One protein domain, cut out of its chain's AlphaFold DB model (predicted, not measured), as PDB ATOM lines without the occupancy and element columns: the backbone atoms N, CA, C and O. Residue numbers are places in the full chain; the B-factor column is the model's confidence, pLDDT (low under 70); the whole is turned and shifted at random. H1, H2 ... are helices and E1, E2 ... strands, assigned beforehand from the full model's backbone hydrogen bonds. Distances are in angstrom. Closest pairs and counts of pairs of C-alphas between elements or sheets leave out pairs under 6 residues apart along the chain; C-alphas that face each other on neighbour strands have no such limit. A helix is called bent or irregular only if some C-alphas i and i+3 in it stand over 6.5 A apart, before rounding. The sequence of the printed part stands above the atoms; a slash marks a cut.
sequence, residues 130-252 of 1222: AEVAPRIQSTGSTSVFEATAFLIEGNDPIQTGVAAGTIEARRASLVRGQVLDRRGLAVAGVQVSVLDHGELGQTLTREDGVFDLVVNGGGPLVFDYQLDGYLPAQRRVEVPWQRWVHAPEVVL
ATOM      1  N   ALA A 130     -20.844  -9.229 -33.296       92.00
ATOM      2  CA  ALA A 130     -21.004  -7.819 -32.937       92.00
ATOM      3  C   ALA A 130     -19.756  -6.967 -33.236       92.00
ATOM      4  O   ALA A 130     -19.875  -5.761 -33.455       92.00
ATOM      5  N   GLU A 131     -18.569  -7.579 -33.282       92.31
ATOM      6  CA  GLU A 131     -17.305  -6.891 -33.566       92.31
ATOM      7  C   GLU A 131     -17.016  -6.772 -35.068       92.31
ATOM      8  O   GLU A 131     -16.360  -5.823 -35.501       92.31
ATOM      9  N   VAL A 132     -17.523  -7.712 -35.872       93.00
ATOM     10  CA  VAL A 132     -17.244  -7.792 -37.318       93.00
ATOM     11  C   VAL A 132     -18.423  -7.370 -38.200       93.00
ATOM     12  O   VAL A 132     -18.243  -7.140 -39.398       93.00
ATOM     13  N   ALA A 133     -19.628  -7.232 -37.637       92.50
ATOM     14  CA  ALA A 133     -20.826  -6.888 -38.391       92.50
ATOM     15  C   ALA A 133     -20.704  -5.510 -39.077       92.50
ATOM     16  O   ALA A 133     -20.543  -4.480 -38.408       92.50
ATOM     17  N   PRO A 134     -20.873  -5.427 -40.410       90.44
ATOM     18  CA  PRO A 134     -20.841  -4.154 -41.110       90.44
ATOM     19  C   PRO A 134     -22.072  -3.310 -40.762       90.44
ATOM     20  O   PRO A 134     -23.149  -3.825 -40.442       90.44
ATOM     21  N   ARG A 135     -21.934  -1.984 -40.874       85.38
ATOM     22  CA  ARG A 135     -23.046  -1.041 -40.692       85.38
ATOM     23  C   ARG A 135     -24.147  -1.301 -41.727       85.38
ATOM     24  O   ARG A 135     -23.874  -1.329 -42.921       85.38
ATOM     25  N   ILE A 136     -25.398  -1.351 -41.273       84.38
ATOM     26  CA  ILE A 136     -26.573  -1.469 -42.148       84.38
ATOM     27  C   ILE A 136     -26.809  -0.148 -42.899       84.38
ATOM     28  O   ILE A 136     -26.852   0.932 -42.294       84.38
ATOM     29  N   GLN A 137     -26.956  -0.248 -44.222       74.75
ATOM     30  CA  GLN A 137     -27.093   0.879 -45.156       74.75
ATOM     31  C   GLN A 137     -28.472   0.956 -45.832       74.75
ATOM     32  O   GLN A 137     -28.637   1.682 -46.810       74.75
ATOM     33  N   SER A 138     -29.460   0.213 -45.330       75.00
ATOM     34  CA  SER A 138     -30.800   0.186 -45.916       75.00
ATOM     35  C   SER A 138     -31.396   1.591 -46.039       75.00
ATOM     36  O   SER A 138     -31.266   2.418 -45.131       75.00
ATOM     37  N   THR A 139     -32.087   1.858 -47.148       69.94
ATOM     38  CA  THR A 139     -32.978   3.022 -47.319       69.94
ATOM     39  C   THR A 139     -34.445   2.654 -47.081       69.94
ATOM     40  O   THR A 139     -35.284   3.541 -46.988       69.94
ATOM     41  N   GLY A 140     -34.757   1.359 -46.965       74.62
ATOM     42  CA  GLY A 140     -36.080   0.827 -46.647       74.62
ATOM     43  C   GLY A 140     -36.121   0.139 -45.290       74.62
ATOM     44  O   GLY A 140     -35.359   0.486 -44.383       74.62
ATOM     45  N   SER A 141     -37.034  -0.820 -45.144       80.38
ATOM     46  CA  SER A 141     -37.032  -1.728 -43.997       80.38
ATOM     47  C   SER A 141     -35.882  -2.723 -44.139       80.38
ATOM     48  O   SER A 141     -35.737  -3.356 -45.182       80.38
ATOM     49  N   THR A 142     -35.066  -2.873 -43.097       85.94
ATOM     50  CA  THR A 142     -33.949  -3.827 -43.115       85.94
ATOM     51  C   THR A 142     -34.470  -5.262 -43.138       85.94
ATOM     52  O   THR A 142     -35.248  -5.633 -42.259       85.94
ATOM     53  N   SER A 143     -34.029  -6.062 -44.115       84.50
ATOM     54  CA  SER A 143     -34.327  -7.499 -44.185       84.50
ATOM     55  C   SER A 143     -33.414  -8.323 -43.283       84.50
ATOM     56  O   SER A 143     -32.312  -7.894 -42.932       84.50
ATOM     57  N   VAL A 144     -33.839  -9.546 -42.947       88.88
ATOM     58  CA  VAL A 144     -32.983 -10.473 -42.189       88.88
ATOM     59  C   VAL A 144     -31.732 -10.812 -42.988       88.88
ATOM     60  O   VAL A 144     -30.637 -10.758 -42.436       88.88
ATOM     61  N   PHE A 145     -31.864 -11.063 -44.295       89.19
ATOM     62  CA  PHE A 145     -30.712 -11.331 -45.157       89.19
ATOM     63  C   PHE A 145     -29.722 -10.162 -45.181       89.19
ATOM     64  O   PHE A 145     -28.537 -10.368 -44.957       89.19
ATOM     65  N   GLU A 146     -30.188  -8.921 -45.372       87.12
ATOM     66  CA  GLU A 146     -29.305  -7.745 -45.370       87.12
ATOM     67  C   GLU A 146     -28.569  -7.595 -44.035       87.12
ATOM     68  O   GLU A 146     -27.386  -7.254 -44.006       87.12
ATOM     69  N   ALA A 147     -29.252  -7.866 -42.922       91.12
ATOM     70  CA  ALA A 147     -28.624  -7.823 -41.615       91.12
ATOM     71  C   ALA A 147     -27.585  -8.947 -41.433       91.12
ATOM     72  O   ALA A 147     -26.604  -8.744 -40.723       91.12
ATOM     73  N   THR A 148     -27.749 -10.116 -42.048       93.88
ATOM     74  CA  THR A 148     -27.021 -11.336 -41.647       93.88
ATOM     75  C   THR A 148     -26.072 -11.892 -42.702       93.88
ATOM     76  O   THR A 148     -25.261 -12.749 -42.373       93.88
ATOM     77  N   ALA A 149     -26.083 -11.366 -43.930       92.31
ATOM     78  CA  ALA A 149     -25.249 -11.843 -45.036       92.31
ATOM     79  C   ALA A 149     -23.745 -11.912 -44.701       92.31
ATOM     80  O   ALA A 149     -23.066 -12.840 -45.122       92.31
ATOM     81  N   PHE A 150     -23.234 -11.004 -43.860       93.38
ATOM     82  CA  PHE A 150     -21.829 -11.011 -43.420       93.38
ATOM     83  C   PHE A 150     -21.408 -12.277 -42.649       93.38
ATOM     84  O   PHE A 150     -20.217 -12.508 -42.477       93.38
ATOM     85  N   LEU A 151     -22.361 -13.077 -42.158       95.88
ATOM     86  CA  LEU A 151     -22.072 -14.347 -41.489       95.88
ATOM     87  C   LEU A 151     -21.643 -15.437 -42.480       95.88
ATOM     88  O   LEU A 151     -20.903 -16.333 -42.088       95.88
ATOM     89  N   ILE A 152     -22.095 -15.352 -43.737       95.25
ATOM     90  CA  ILE A 152     -21.870 -16.355 -44.795       95.25
ATOM     91  C   ILE A 152     -21.037 -15.817 -45.970       95.25
ATOM     92  O   ILE A 152     -20.587 -16.585 -46.816       95.25
ATOM     93  N   GLU A 153     -20.842 -14.501 -46.046       90.25
ATOM     94  CA  GLU A 153     -20.062 -13.817 -47.078       90.25
ATOM     95  C   GLU A 153     -18.721 -13.314 -46.523       90.25
ATOM     96  O   GLU A 153     -18.607 -12.958 -45.353       90.25
ATOM     97  N   GLY A 154     -17.709 -13.204 -47.388       85.62
ATOM     98  CA  GLY A 154     -16.380 -12.691 -47.037       85.62
ATOM     99  C   GLY A 154     -15.281 -13.745 -47.158       85.62
ATOM    100  O   GLY A 154     -15.527 -14.863 -47.604       85.62
ATOM    101  N   ASN A 155     -14.048 -13.366 -46.805       82.25
ATOM    102  CA  ASN A 155     -12.900 -14.281 -46.853       82.25
ATOM    103  C   ASN A 155     -12.878 -15.249 -45.660       82.25
ATOM    104  O   ASN A 155     -12.430 -16.377 -45.822       82.25
ATOM    105  N   ASP A 156     -13.399 -14.812 -44.509       83.81
ATOM    106  CA  ASP A 156     -13.391 -15.549 -43.243       83.81
ATOM    107  C   ASP A 156     -14.808 -15.535 -42.622       83.81
ATOM    108  O   ASP A 156     -15.051 -14.828 -41.637       83.81
ATOM    109  N   PRO A 157     -15.792 -16.216 -43.239       92.31
ATOM    110  CA  PRO A 157     -17.172 -16.199 -42.761       92.31
ATOM    111  C   PRO A 157     -17.315 -16.962 -41.434       92.31
ATOM    112  O   PRO A 157     -16.667 -17.984 -41.210       92.31
ATOM    113  N   ILE A 158     -18.207 -16.488 -40.557       95.25
ATOM    114  CA  ILE A 158     -18.517 -17.130 -39.263       95.25
ATOM    115  C   ILE A 158     -19.203 -18.488 -39.468       95.25
ATOM    116  O   ILE A 158     -18.977 -19.435 -38.710       95.25
ATOM    117  N   GLN A 159     -20.035 -18.587 -40.502       96.81
ATOM    118  CA  GLN A 159     -20.636 -19.827 -40.961       96.81
ATOM    119  C   GLN A 159     -19.889 -20.302 -42.206       96.81
ATOM    120  O   GLN A 159     -19.862 -19.646 -43.246       96.81
ATOM    121  N   THR A 160     -19.268 -21.466 -42.086       95.50
ATOM    122  CA  THR A 160     -18.363 -22.040 -43.082       95.50
ATOM    123  C   THR A 160     -19.033 -23.197 -43.816       95.50
ATOM    124  O   THR A 160     -19.985 -23.791 -43.320       95.50
ATOM    125  N   GLY A 161     -18.563 -23.526 -45.021       94.75
ATOM    126  CA  GLY A 161     -19.091 -24.659 -45.795       94.75
ATOM    127  C   GLY A 161     -20.432 -24.412 -46.498       94.75
ATOM    128  O   GLY A 161     -20.967 -25.336 -47.101       94.75
ATOM    129  N   VAL A 162     -20.963 -23.183 -46.470       96.56
ATOM    130  CA  VAL A 162     -22.191 -22.823 -47.196       96.56
ATOM    131  C   VAL A 162     -21.959 -22.954 -48.701       96.56
ATOM    132  O   VAL A 162     -21.076 -22.302 -49.265       96.56
ATOM    133  N   ALA A 163     -22.759 -23.778 -49.376       95.44
ATOM    134  CA  ALA A 163     -22.670 -23.913 -50.823       95.44
ATOM    135  C   ALA A 163     -23.126 -22.617 -51.526       95.44
ATOM    136  O   ALA A 163     -24.071 -21.937 -51.117       95.44
ATOM    137  N   ALA A 164     -22.420 -22.241 -52.594       91.38
ATOM    138  CA  ALA A 164     -22.647 -20.972 -53.276       91.38
ATOM    139  C   ALA A 164     -24.060 -20.897 -53.883       91.38
ATOM    140  O   ALA A 164     -24.468 -21.776 -54.639       91.38
ATOM    141  N   GLY A 165     -24.783 -19.813 -53.588       86.94
ATOM    142  CA  GLY A 165     -26.145 -19.589 -54.085       86.94
ATOM    143  C   GLY A 165     -27.240 -20.361 -53.342       86.94
ATOM    144  O   GLY A 165     -28.403 -20.228 -53.711       86.94
ATOM    145  N   THR A 166     -26.900 -21.125 -52.298       92.19
ATOM    146  CA  THR A 166     -27.870 -21.901 -51.513       92.19
ATOM    147  C   THR A 166     -28.834 -21.012 -50.732       92.19
ATOM    148  O   THR A 166     -30.037 -21.255 -50.760       92.19
ATOM    149  N   ILE A 167     -28.337 -19.992 -50.019       93.38
ATOM    150  CA  ILE A 167     -29.185 -19.123 -49.191       93.38
ATOM    151  C   ILE A 167     -29.953 -18.141 -50.081       93.38
ATOM    152  O   ILE A 167     -29.389 -17.209 -50.655       93.38
ATOM    153  N   GLU A 168     -31.266 -18.331 -50.171       90.25
ATOM    154  CA  GLU A 168     -32.163 -17.439 -50.890       90.25
ATOM    155  C   GLU A 168     -32.499 -16.233 -50.012       90.25
ATOM    156  O   GLU A 168     -33.118 -16.366 -48.954       90.25
ATOM    157  N   ALA A 169     -32.201 -15.023 -50.492       86.25
ATOM    158  CA  ALA A 169     -32.434 -13.787 -49.745       86.25
ATOM    159  C   ALA A 169     -33.879 -13.607 -49.248       86.25
ATOM    160  O   ALA A 169     -34.069 -12.913 -48.258       86.25
ATOM    161  N   ARG A 170     -34.879 -14.227 -49.903       84.00
ATOM    162  CA  ARG A 170     -36.304 -14.203 -49.509       84.00
ATOM    163  C   ARG A 170     -36.663 -15.183 -48.399       84.00
ATOM    164  O   ARG A 170     -37.652 -14.983 -47.708       84.00
ATOM    165  N   ARG A 171     -35.871 -16.241 -48.231       88.62
ATOM    166  CA  ARG A 171     -36.089 -17.309 -47.247       88.62
ATOM    167  C   ARG A 171     -35.157 -17.179 -46.055       88.62
ATOM    168  O   ARG A 171     -35.480 -17.718 -45.005       88.62
ATOM    169  N   ALA A 172     -34.051 -16.458 -46.218       92.50
ATOM    170  CA  ALA A 172     -33.013 -16.313 -45.215       92.50
ATOM    171  C   ALA A 172     -33.571 -15.922 -43.841       92.50
ATOM    172  O   ALA A 172     -34.275 -14.921 -43.691       92.50
ATOM    173  N   SER A 173     -33.207 -16.724 -42.854       93.94
ATOM    174  CA  SER A 173     -33.522 -16.540 -41.447       93.94
ATOM    175  C   SER A 173     -32.263 -16.788 -40.635       93.94
ATOM    176  O   SER A 173     -31.432 -17.609 -41.022       93.94
ATOM    177  N   LEU A 174     -32.115 -16.076 -39.520       95.94
ATOM    178  CA  LEU A 174     -31.018 -16.310 -38.588       95.94
ATOM    179  C   LEU A 174     -31.507 -17.191 -37.452       95.94
ATOM    180  O   LEU A 174     -32.473 -16.825 -36.785       95.94
ATOM    181  N   VAL A 175     -30.800 -18.285 -37.198       97.12
ATOM    182  CA  VAL A 175     -30.950 -19.086 -35.987       97.12
ATOM    183  C   VAL A 175     -29.786 -18.783 -35.052       97.12
ATOM    184  O   VAL A 175     -28.624 -18.899 -35.439       97.12
ATOM    185  N   ARG A 176     -30.105 -18.376 -33.823       95.44
ATOM    186  CA  ARG A 176     -29.143 -18.098 -32.752       95.44
ATOM    187  C   ARG A 176     -29.482 -18.947 -31.536       95.44
ATOM    188  O   ARG A 176     -30.651 -19.040 -31.170       95.44
ATOM    189  N   GLY A 177     -28.484 -19.531 -30.890       95.50
ATOM    190  CA  GLY A 177     -28.673 -20.318 -29.672       95.50
ATOM    191  C   GLY A 177     -27.412 -20.360 -28.823       95.50
ATOM    192  O   GLY A 177     -26.389 -19.787 -29.202       95.50
ATOM    193  N   GLN A 178     -27.495 -21.027 -27.674       96.19
ATOM    194  CA  GLN A 178     -26.393 -21.147 -26.725       96.19
ATOM    195  C   GLN A 178     -26.227 -22.592 -26.258       96.19
ATOM    196  O   GLN A 178     -27.212 -23.302 -26.032       96.19
ATOM    197  N   VAL A 179     -24.970 -23.004 -26.107       98.12
ATOM    198  CA  VAL A 179     -24.579 -24.316 -25.603       98.12
ATOM    199  C   VAL A 179     -23.845 -24.172 -24.275       98.12
ATOM    200  O   VAL A 179     -22.884 -23.408 -24.150       98.12
ATOM    201  N   LEU A 180     -24.312 -24.921 -23.282       96.62
ATOM    202  CA  LEU A 180     -23.845 -24.915 -21.903       96.62
ATOM    203  C   LEU A 180     -23.409 -26.326 -21.470       96.62
ATOM    204  O   LEU A 180     -23.680 -27.315 -22.149       96.62
ATOM    205  N   ASP A 181     -22.740 -26.431 -20.326       93.25
ATOM    206  CA  ASP A 181     -22.499 -27.689 -19.621       93.25
ATOM    207  C   ASP A 181     -23.480 -27.865 -18.444       93.25
ATOM    208  O   ASP A 181     -24.297 -26.992 -18.140       93.25
ATOM    209  N   ARG A 182     -23.396 -28.997 -17.733       89.88
ATOM    210  CA  ARG A 182     -24.252 -29.287 -16.563       89.88
ATOM    211  C   ARG A 182     -24.133 -28.280 -15.412       89.88
ATOM    212  O   ARG A 182     -24.969 -28.284 -14.515       89.88
ATOM    213  N   ARG A 183     -23.082 -27.457 -15.388       89.19
ATOM    214  CA  ARG A 183     -22.867 -26.410 -14.376       89.19
ATOM    215  C   ARG A 183     -23.461 -25.070 -14.822       89.19
ATOM    216  O   ARG A 183     -23.372 -24.104 -14.071       89.19
ATOM    217  N   GLY A 184     -24.044 -25.011 -16.022       90.00
ATOM    218  CA  GLY A 184     -24.535 -23.785 -16.644       90.00
ATOM    219  C   GLY A 184     -23.419 -22.908 -17.213       90.00
ATOM    220  O   GLY A 184     -23.635 -21.716 -17.418       90.00
ATOM    221  N   LEU A 185     -22.217 -23.455 -17.433       92.06
ATOM    222  CA  LEU A 185     -21.105 -22.722 -18.038       92.06
ATOM    223  C   LEU A 185     -21.119 -22.891 -19.556       92.06
ATOM    224  O   LEU A 185     -21.401 -23.974 -20.057       92.06
ATOM    225  N   ALA A 186     -20.777 -21.827 -20.278       95.44
ATOM    226  CA  ALA A 186     -20.663 -21.829 -21.731       95.44
ATOM    227  C   ALA A 186     -19.669 -22.880 -22.251       95.44
ATOM    228  O   ALA A 186     -18.565 -23.021 -21.717       95.44
ATOM    229  N   VAL A 187     -20.044 -23.580 -23.325       93.88
ATOM    230  CA  VAL A 187     -19.184 -24.562 -23.996       93.88
ATOM    231  C   VAL A 187     -18.792 -24.038 -25.370       93.88
ATOM    232  O   VAL A 187     -19.621 -23.922 -26.271       93.88
ATOM    233  N   ALA A 188     -17.506 -23.732 -25.522       92.81
ATOM    234  CA  ALA A 188     -16.920 -23.235 -26.761       92.81
ATOM    235  C   ALA A 188     -16.479 -24.368 -27.698       92.81
ATOM    236  O   ALA A 188     -16.087 -25.444 -27.243       92.81
ATOM    237  N   GLY A 189     -16.466 -24.090 -29.003       93.00
ATOM    238  CA  GLY A 189     -15.983 -25.014 -30.030       93.00
ATOM    239  C   GLY A 189     -16.957 -26.133 -30.394       93.00
ATOM    240  O   GLY A 189     -16.559 -27.061 -31.089       93.00
ATOM    241  N   VAL A 190     -18.213 -26.064 -29.944       97.00
ATOM    242  CA  VAL A 190     -19.266 -27.008 -30.339       97.00
ATOM    243  C   VAL A 190     -19.601 -26.757 -31.795       97.00
ATOM    244  O   VAL A 190     -19.984 -25.644 -32.155       97.00
ATOM    245  N   GLN A 191     -19.467 -27.783 -32.623       97.75
ATOM    246  CA  GLN A 191     -19.887 -27.735 -34.011       97.75
ATOM    247  C   GLN A 191     -21.409 -27.755 -34.075       97.75
ATOM    248  O   GLN A 191     -22.045 -28.650 -33.517       97.75
ATOM    249  N   VAL A 192     -21.975 -26.758 -34.755       98.56
ATOM    250  CA  VAL A 192     -23.411 -26.643 -35.002       98.56
ATOM    251  C   VAL A 192     -23.673 -26.695 -36.501       98.56
ATOM    252  O   VAL A 192     -23.170 -25.856 -37.254       98.56
ATOM    253  N   SER A 193     -24.467 -27.673 -36.927       97.81
ATOM    254  CA  SER A 193     -24.874 -27.897 -38.322       97.81
ATOM    255  C   SER A 193     -26.368 -28.211 -38.410       97.81
ATOM    256  O   SER A 193     -27.058 -28.263 -37.395       97.81
ATOM    257  N   VAL A 194     -26.885 -28.396 -39.626       96.38
ATOM    258  CA  VAL A 194     -28.280 -28.790 -39.861       96.38
ATOM    259  C   VAL A 194     -28.308 -30.201 -40.452       96.38
ATOM    260  O   VAL A 194     -27.675 -30.442 -41.483       96.38
ATOM    261  N   LEU A 195     -29.025 -31.119 -39.796       92.38
ATOM    262  CA  LEU A 195     -29.177 -32.517 -40.211       92.38
ATOM    263  C   LEU A 195     -29.714 -32.586 -41.648       92.38
ATOM    264  O   LEU A 195     -30.621 -31.833 -41.999       92.38
ATOM    265  N   ASP A 196     -29.136 -33.465 -42.470       88.25
ATOM    266  CA  ASP A 196     -29.461 -33.657 -43.896       88.25
ATOM    267  C   ASP A 196     -29.343 -32.404 -44.790       88.25
ATOM    268  O   ASP A 196     -29.779 -32.414 -45.941       88.25
ATOM    269  N   HIS A 197     -28.690 -31.344 -44.299       91.75
ATOM    270  CA  HIS A 197     -28.553 -30.057 -44.984       91.75
ATOM    271  C   HIS A 197     -27.102 -29.550 -45.008       91.75
ATOM    272  O   HIS A 197     -26.796 -28.412 -44.634       91.75
ATOM    273  N   GLY A 198     -26.174 -30.394 -45.470       92.81
ATOM    274  CA  GLY A 198     -24.751 -30.045 -45.568       92.81
ATOM    275  C   GLY A 198     -24.466 -28.823 -46.456       92.81
ATOM    276  O   GLY A 198     -23.480 -28.123 -46.247       92.81
ATOM    277  N   GLU A 199     -25.349 -28.507 -47.406       95.06
ATOM    278  CA  GLU A 199     -25.272 -27.311 -48.249       95.06
ATOM    279  C   GLU A 199     -25.437 -25.994 -47.476       95.06
ATOM    280  O   GLU A 199     -25.031 -24.940 -47.978       95.06
ATOM    281  N   LEU A 200     -26.031 -26.041 -46.277       96.38
ATOM    282  CA  LEU A 200     -26.164 -24.897 -45.374       96.38
ATOM    283  C   LEU A 200     -24.894 -24.668 -44.543       96.38
ATOM    284  O   LEU A 200     -24.792 -23.637 -43.888       96.38
ATOM    285  N   GLY A 201     -23.910 -25.567 -44.584       97.12
ATOM    286  CA  GLY A 201     -22.666 -25.418 -43.834       97.12
ATOM    287  C   GLY A 201     -22.835 -25.549 -42.316       97.12
ATOM    288  O   GLY A 201     -23.765 -26.181 -41.817       97.12
ATOM    289  N   GLN A 202     -21.894 -24.965 -41.574       97.56
ATOM    290  CA  GLN A 202     -21.753 -25.127 -40.126       97.56
ATOM    291  C   GLN A 202     -21.097 -23.909 -39.464       97.56
ATOM    292  O   GLN A 202     -20.442 -23.099 -40.123       97.56
ATOM    293  N   THR A 203     -21.195 -23.813 -38.143       97.50
ATOM    294  CA  THR A 203     -20.415 -22.865 -37.330       97.50
ATOM    295  C   THR A 203     -19.917 -23.536 -36.048       97.50
ATOM    296  O   THR A 203     -20.312 -24.661 -35.746       97.50
ATOM    297  N   LEU A 204     -19.042 -22.860 -35.302       96.88
ATOM    298  CA  LEU A 204     -18.622 -23.287 -33.967       96.88
ATOM    299  C   LEU A 204     -19.187 -22.326 -32.917       96.88
ATOM    300  O   LEU A 204     -19.246 -21.117 -33.146       96.88
ATOM    301  N   THR A 205     -19.547 -22.831 -31.740       97.38
ATOM    302  CA  THR A 205     -19.852 -21.950 -30.607       97.38
ATOM    303  C   THR A 205     -18.613 -21.165 -30.182       97.38
ATOM    304  O   THR A 205     -17.488 -21.673 -30.183       97.38
ATOM    305  N   ARG A 206     -18.818 -19.904 -29.804       94.69
ATOM    306  CA  ARG A 206     -17.756 -19.020 -29.302       94.69
ATOM    307  C   ARG A 206     -17.472 -19.287 -27.818       94.69
ATOM    308  O   ARG A 206     -18.031 -20.201 -27.222       94.69
ATOM    309  N   GLU A 207     -16.615 -18.473 -27.198       91.00
ATOM    310  CA  GLU A 207     -16.316 -18.562 -25.754       91.00
ATOM    311  C   GLU A 207     -17.541 -18.384 -24.852       91.00
ATOM    312  O   GLU A 207     -17.596 -18.965 -23.772       91.00
ATOM    313  N   ASP A 208     -18.531 -17.614 -25.299       93.50
ATOM    314  CA  ASP A 208     -19.816 -17.439 -24.618       93.50
ATOM    315  C   ASP A 208     -20.791 -18.610 -24.859       93.50
ATOM    316  O   ASP A 208     -21.903 -18.611 -24.329       93.50
ATOM    317  N   GLY A 209     -20.385 -19.623 -25.635       95.56
ATOM    318  CA  GLY A 209     -21.203 -20.778 -25.993       95.56
ATOM    319  C   GLY A 209     -22.266 -20.464 -27.045       95.56
ATOM    320  O   GLY A 209     -23.075 -21.331 -27.364       95.56
ATOM    321  N   VAL A 210     -22.296 -19.244 -27.586       96.50
ATOM    322  CA  VAL A 210     -23.320 -18.801 -28.533       96.50
ATOM    323  C   VAL A 210     -22.882 -19.099 -29.966       96.50
ATOM    324  O   VAL A 210     -21.702 -18.998 -30.310       96.50
ATOM    325  N   PHE A 211     -23.850 -19.438 -30.815       97.12
ATOM    326  CA  PHE A 211     -23.677 -19.628 -32.254       97.12
ATOM    327  C   PHE A 211     -24.712 -18.824 -33.051       97.12
ATOM    328  O   PHE A 211     -25.778 -18.479 -32.537       97.12
ATOM    329  N   ASP A 212     -24.405 -18.553 -34.320       96.62
ATOM    330  CA  ASP A 212     -25.266 -17.833 -35.261       96.62
ATOM    331  C   ASP A 212     -25.198 -18.526 -36.631       96.62
ATOM    332  O   ASP A 212     -24.107 -18.697 -37.176       96.62
ATOM    333  N   LEU A 213     -26.344 -18.934 -37.183       96.81
ATOM    334  CA  LEU A 213     -26.423 -19.704 -38.429       96.81
ATOM    335  C   LEU A 213     -27.557 -19.171 -39.320       96.81
ATOM    336  O   LEU A 213     -28.721 -19.124 -38.918       96.81
ATOM    337  N   VAL A 214     -27.217 -18.734 -40.529       97.62
ATOM    338  CA  VAL A 214     -28.151 -18.290 -41.568       97.62
ATOM    339  C   VAL A 214     -28.611 -19.498 -42.374       97.62
ATOM    340  O   VAL A 214     -27.808 -20.218 -42.964       97.62
ATOM    341  N   VAL A 215     -29.923 -19.699 -42.432       97.25
ATOM    342  CA  VAL A 215     -30.559 -20.832 -43.115       97.25
ATOM    343  C   VAL A 215     -31.693 -20.357 -44.014       97.25
ATOM    344  O   VAL A 215     -32.233 -19.261 -43.845       97.25
ATOM    345  N   ASN A 216     -32.109 -21.204 -44.950       94.12
ATOM    346  CA  ASN A 216     -33.364 -21.001 -45.660       94.12
ATOM    347  C   ASN A 216     -34.543 -21.423 -44.780       94.12
ATOM    348  O   ASN A 216     -34.700 -22.600 -44.468       94.12
ATOM    349  N   GLY A 217     -35.413 -20.479 -44.433       90.38
ATOM    350  CA  GLY A 217     -36.668 -20.782 -43.762       90.38
ATOM    351  C   GLY A 217     -37.687 -21.500 -44.658       90.38
ATOM    352  O   GLY A 217     -37.530 -21.624 -45.880       90.38
ATOM    353  N   GLY A 218     -38.791 -21.898 -44.026       84.19
ATOM    354  CA  GLY A 218     -39.997 -22.465 -44.635       84.19
ATOM    355  C   GLY A 218     -40.619 -23.583 -43.806       84.19
ATOM    356  O   GLY A 218     -41.836 -23.753 -43.779       84.19
ATOM    357  N   GLY A 219     -39.795 -24.296 -43.048       84.06
ATOM    358  CA  GLY A 219     -40.139 -25.491 -42.286       84.06
ATOM    359  C   GLY A 219     -39.320 -25.576 -41.002       84.06
ATOM    360  O   GLY A 219     -38.454 -24.726 -40.774       84.06
ATOM    361  N   PRO A 220     -39.581 -26.577 -40.156       86.31
ATOM    362  CA  PRO A 220     -38.643 -26.917 -39.111       86.31
ATOM    363  C   PRO A 220     -37.359 -27.500 -39.694       86.31
ATOM    364  O   PRO A 220     -37.390 -28.232 -40.678       86.31
ATOM    365  N   LEU A 221     -36.251 -27.194 -39.030       91.31
ATOM    366  CA  LEU A 221     -34.925 -27.748 -39.279       91.31
ATOM    367  C   LEU A 221     -34.426 -28.425 -38.002       91.31
ATOM    368  O   LEU A 221     -34.775 -27.994 -36.899       91.31
ATOM    369  N   VAL A 222     -33.623 -29.478 -38.138       93.19
ATOM    370  CA  VAL A 222     -32.988 -30.164 -37.004       93.19
ATOM    371  C   VAL A 222     -31.527 -29.733 -36.941       93.19
ATOM    372  O   VAL A 222     -30.773 -29.958 -37.879       93.19
ATOM    373  N   PHE A 223     -31.147 -29.067 -35.854       96.88
ATOM    374  CA  PHE A 223     -29.786 -28.601 -35.605       96.88
ATOM    375  C   PHE A 223     -29.012 -29.649 -34.815       96.88
ATOM    376  O   PHE A 223     -29.475 -30.050 -33.747       96.88
ATOM    377  N   ASP A 224     -27.847 -30.042 -35.320       97.19
ATOM    378  CA  ASP A 224     -26.922 -30.986 -34.696       97.19
ATOM    379  C   ASP A 224     -25.864 -30.242 -33.887       97.19
ATOM    380  O   ASP A 224     -25.281 -29.277 -34.377       97.19
ATOM    381  N   TYR A 225     -25.595 -30.717 -32.672       98.12
ATOM    382  CA  TYR A 225     -24.587 -30.179 -31.763       98.12
ATOM    383  C   TYR A 225     -23.584 -31.279 -31.445       98.12
ATOM    384  O   TYR A 225     -23.935 -32.277 -30.806       98.12
ATOM    385  N   GLN A 226     -22.342 -31.104 -31.891       95.62
ATOM    386  CA  GLN A 226     -21.301 -32.118 -31.753       95.62
ATOM    387  C   GLN A 226     -20.037 -31.532 -31.135       95.62
ATOM    388  O   GLN A 226     -19.584 -30.439 -31.483       95.62
ATOM    389  N   LEU A 227     -19.479 -32.275 -30.184       92.69
ATOM    390  CA  LEU A 227     -18.217 -31.964 -29.542       92.69
ATOM    391  C   LEU A 227     -17.608 -33.262 -29.004       92.69
ATOM    392  O   LEU A 227     -18.250 -33.946 -28.210       92.69
ATOM    393  N   ASP A 228     -16.372 -33.583 -29.389       85.50
ATOM    394  CA  ASP A 228     -15.692 -34.802 -28.922       85.50
ATOM    395  C   ASP A 228     -15.715 -34.927 -27.393       85.50
ATOM    396  O   ASP A 228     -15.543 -33.931 -26.689       85.50
ATOM    397  N   GLY A 229     -15.924 -36.136 -26.869       84.75
ATOM    398  CA  GLY A 229     -16.033 -36.396 -25.424       84.75
ATOM    399  C   GLY A 229     -17.386 -36.024 -24.799       84.75
ATOM    400  O   GLY A 229     -17.629 -36.337 -23.632       84.75
ATOM    401  N   TYR A 230     -18.287 -35.404 -25.566       92.12
ATOM    402  CA  TYR A 230     -19.662 -35.127 -25.166       92.12
ATOM    403  C   TYR A 230     -20.651 -35.959 -25.981       92.12
ATOM    404  O   TYR A 230     -20.414 -36.314 -27.134       92.12
ATOM    405  N   LEU A 231     -21.796 -36.242 -25.371       94.38
ATOM    406  CA  LEU A 231     -22.949 -36.814 -26.042       94.38
ATOM    407  C   LEU A 231     -23.498 -35.808 -27.061       94.38
ATOM    408  O   LEU A 231     -23.742 -34.657 -26.687       94.38
ATOM    409  N   PRO A 232     -23.724 -36.215 -28.322       94.12
ATOM    410  CA  PRO A 232     -24.315 -35.334 -29.314       94.12
ATOM    411  C   PRO A 232     -25.784 -35.069 -28.979       94.12
ATOM    412  O   PRO A 232     -26.509 -35.960 -28.521       94.12
ATOM    413  N   ALA A 233     -26.227 -33.851 -29.270       96.44
ATOM    414  CA  ALA A 233     -27.608 -33.421 -29.091       96.44
ATOM    415  C   ALA A 233     -28.175 -32.868 -30.402       96.44
ATOM    416  O   ALA A 233     -27.435 -32.400 -31.265       96.44
ATOM    417  N   GLN A 234     -29.498 -32.897 -30.531       96.44
ATOM    418  CA  GLN A 234     -30.245 -32.366 -31.664       96.44
ATOM    419  C   GLN A 234     -31.366 -31.444 -31.177       96.44
ATOM    420  O   GLN A 234     -32.043 -31.720 -30.183       96.44
ATOM    421  N   ARG A 235     -31.601 -30.320 -31.857       93.69
ATOM    422  CA  ARG A 235     -32.753 -29.446 -31.585       93.69
ATOM    423  C   ARG A 235     -33.510 -29.181 -32.861       93.69
ATOM    424  O   ARG A 235     -32.999 -28.565 -33.789       93.69
ATOM    425  N   ARG A 236     -34.769 -29.593 -32.871       89.12
ATOM    426  CA  ARG A 236     -35.700 -29.181 -33.905       89.12
ATOM    427  C   ARG A 236     -36.184 -27.762 -33.632       89.12
ATOM    428  O   ARG A 236     -36.648 -27.471 -32.533       89.12
ATOM    429  N   VAL A 237     -36.111 -26.905 -34.640       90.38
ATOM    430  CA  VAL A 237     -36.484 -25.493 -34.548       90.38
ATOM    431  C   VAL A 237     -37.359 -25.136 -35.745       90.38
ATOM    432  O   VAL A 237     -36.959 -25.369 -36.880       90.38
ATOM    433  N   GLU A 238     -38.547 -24.567 -35.515       86.88
ATOM    434  CA  GLU A 238     -39.367 -23.986 -36.588       86.88
ATOM    435  C   GLU A 238     -38.698 -22.723 -37.133       86.88
ATOM    436  O   GLU A 238     -38.464 -21.767 -36.390       86.88
ATOM    437  N   VAL A 239     -38.423 -22.698 -38.440       90.56
ATOM    438  CA  VAL A 239     -37.750 -21.569 -39.089       90.56
ATOM    439  C   VAL A 239     -38.653 -20.963 -40.168       90.56
ATOM    440  O   VAL A 239     -38.670 -21.434 -41.305       90.56
ATOM    441  N   PRO A 240     -39.427 -19.905 -39.864       86.75
ATOM    442  CA  PRO A 240     -40.189 -19.165 -40.872       86.75
ATOM    443  C   PRO A 240     -39.269 -18.426 -41.851       86.75
ATOM    444  O   PRO A 240     -38.081 -18.264 -41.582       86.75
ATOM    445  N   TRP A 241     -39.803 -17.936 -42.972       87.31
ATOM    446  CA  TRP A 241     -39.060 -17.033 -43.863       87.31
ATOM    447  C   TRP A 241     -38.797 -15.695 -43.164       87.31
ATOM    448  O   TRP A 241     -39.676 -15.183 -42.468       87.31
ATOM    449  N   GLN A 242     -37.621 -15.101 -43.393       85.31
ATOM    450  CA  GLN A 242     -37.296 -13.730 -42.968       85.31
ATOM    451  C   GLN A 242     -37.459 -13.510 -41.462       85.31
ATOM    452  O   GLN A 242     -37.988 -12.488 -41.013       85.31
ATOM    453  N   ARG A 243     -37.006 -14.481 -40.663       87.88
ATOM    454  CA  ARG A 243     -37.186 -14.482 -39.213       87.88
ATOM    455  C   ARG A 243     -35.858 -14.545 -38.468       87.88
ATOM    456  O   ARG A 243     -34.909 -15.200 -38.882       87.88
ATOM    457  N   TRP A 244     -35.834 -13.855 -37.334       90.94
ATOM    458  CA  TRP A 244     -34.842 -14.055 -36.289       90.94
ATOM    459  C   TRP A 244     -35.392 -15.114 -35.342       90.94
ATOM    460  O   TRP A 244     -36.471 -14.923 -34.777       90.94
ATOM    461  N   VAL A 245     -34.693 -16.231 -35.221       91.88
ATOM    462  CA  VAL A 245     -35.156 -17.420 -34.516       91.88
ATOM    463  C   VAL A 245     -34.181 -17.737 -33.391       91.88
ATOM    464  O   VAL A 245     -32.969 -17.791 -33.599       91.88
ATOM    465  N   HIS A 246     -34.727 -17.950 -32.200       92.06
ATOM    466  CA  HIS A 246     -33.970 -18.400 -31.040       92.06
ATOM    467  C   HIS A 246     -34.113 -19.916 -30.926       92.06
ATOM    468  O   HIS A 246     -35.219 -20.425 -30.733       92.06
ATOM    469  N   ALA A 247     -33.005 -20.634 -31.088       93.44
ATOM    470  CA  ALA A 247     -32.955 -22.056 -30.796       93.44
ATOM    471  C   ALA A 247     -32.998 -22.263 -29.269       93.44
ATOM    472  O   ALA A 247     -32.402 -21.465 -28.540       93.44
ATOM    473  N   PRO A 248     -33.673 -23.317 -28.773       91.19
ATOM    474  CA  PRO A 248     -33.620 -23.676 -27.360       91.19
ATOM    475  C   PRO A 248     -32.179 -23.885 -26.890       91.19
ATOM    476  O   PRO A 248     -31.360 -24.419 -27.640       91.19
ATOM    477  N   GLU A 249     -31.889 -23.515 -25.644       93.62
ATOM    478  CA  GLU A 249     -30.598 -23.808 -25.020       93.62
ATOM    479  C   GLU A 249     -30.309 -25.317 -25.027       93.62
ATOM    480  O   GLU A 249     -31.201 -26.157 -24.845       93.62
ATOM    481  N   VAL A 250     -29.037 -25.658 -25.230       97.06
ATOM    482  CA  VAL A 250     -28.543 -27.038 -25.222       97.06
ATOM    483  C   VAL A 250     -27.531 -27.188 -24.105       97.06
ATOM    484  O   VAL A 250     -26.596 -26.401 -24.005       97.06
ATOM    485  N   VAL A 251     -27.685 -28.223 -23.287       97.44
ATOM    486  CA  VAL A 251     -26.679 -28.616 -22.303       97.44
ATOM    487  C   VAL A 251     -25.985 -29.871 -22.812       97.44
ATOM    488  O   VAL A 251     -26.607 -30.922 -22.920       97.44
ATOM    489  N   LEU A 252     -24.698 -29.785 -23.136       96.38
ATOM    490  CA  LEU A 252     -23.934 -30.967 -23.515       96.38
ATOM    491  C   LEU A 252     -23.462 -31.725 -22.275       96.38
ATOM    492  O   LEU A 252     -23.020 -31.159 -21.271       96.38
TER     493      LEU A 252
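Overview. This is residues 130 to 252 of the 1222 residues of an uncharacterized protein of Bradymonadaceae bacterium (UniProt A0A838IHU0). With little regular structure, this is two small sheets only partly face to face, where E4 meets E2 and E3; H1 packs on the smaller sheet's other face, with residues 130 to 143 beyond it. The 123 printed residues include H1, then E1 to E7; the sheets run E3 E2 E5 E6, antiparallel, and E4 E1 E7, mixed. Mostly strand, with 47 residues in named elements, it is compact: radius of gyration of the C-alphas 14.2 A, spans 46 by 30 by 24 A.

Along the chain. E3 is residues 202 to 204, E2 191 to 194, E5 220 to 226, E6 233 to 238; E4 is 210 to 216, E1 172 to 180, 26.5 A long, and E7 244 to 246. Irregular H1, residues 144 to 151, has C-alphas 147 and 150 7.7 A apart. C-alpha 144 is at (-32.983, -10.473, -42.189), C-alpha 246 at (-33.970, -18.400, -31.040).

Arrangement. Within hydrogen-bond range are N 223 and O 235, 2.8 A, in hairpin E5 and E6, and N 175 and O 213, 2.8 A, between antiparallel E4 and E1. H1, with 2 of 4 O i to N i+4 pairs within range, is on E4 E1 E7, height over the sheet 8.1 A.

Size, cuts and confidence. The farthest C-alphas, Thr 139 and Gly 229, are 48.2 A apart. The printed part has no cut; link H1 to E1 is long; residue 139 is under pLDDT 70.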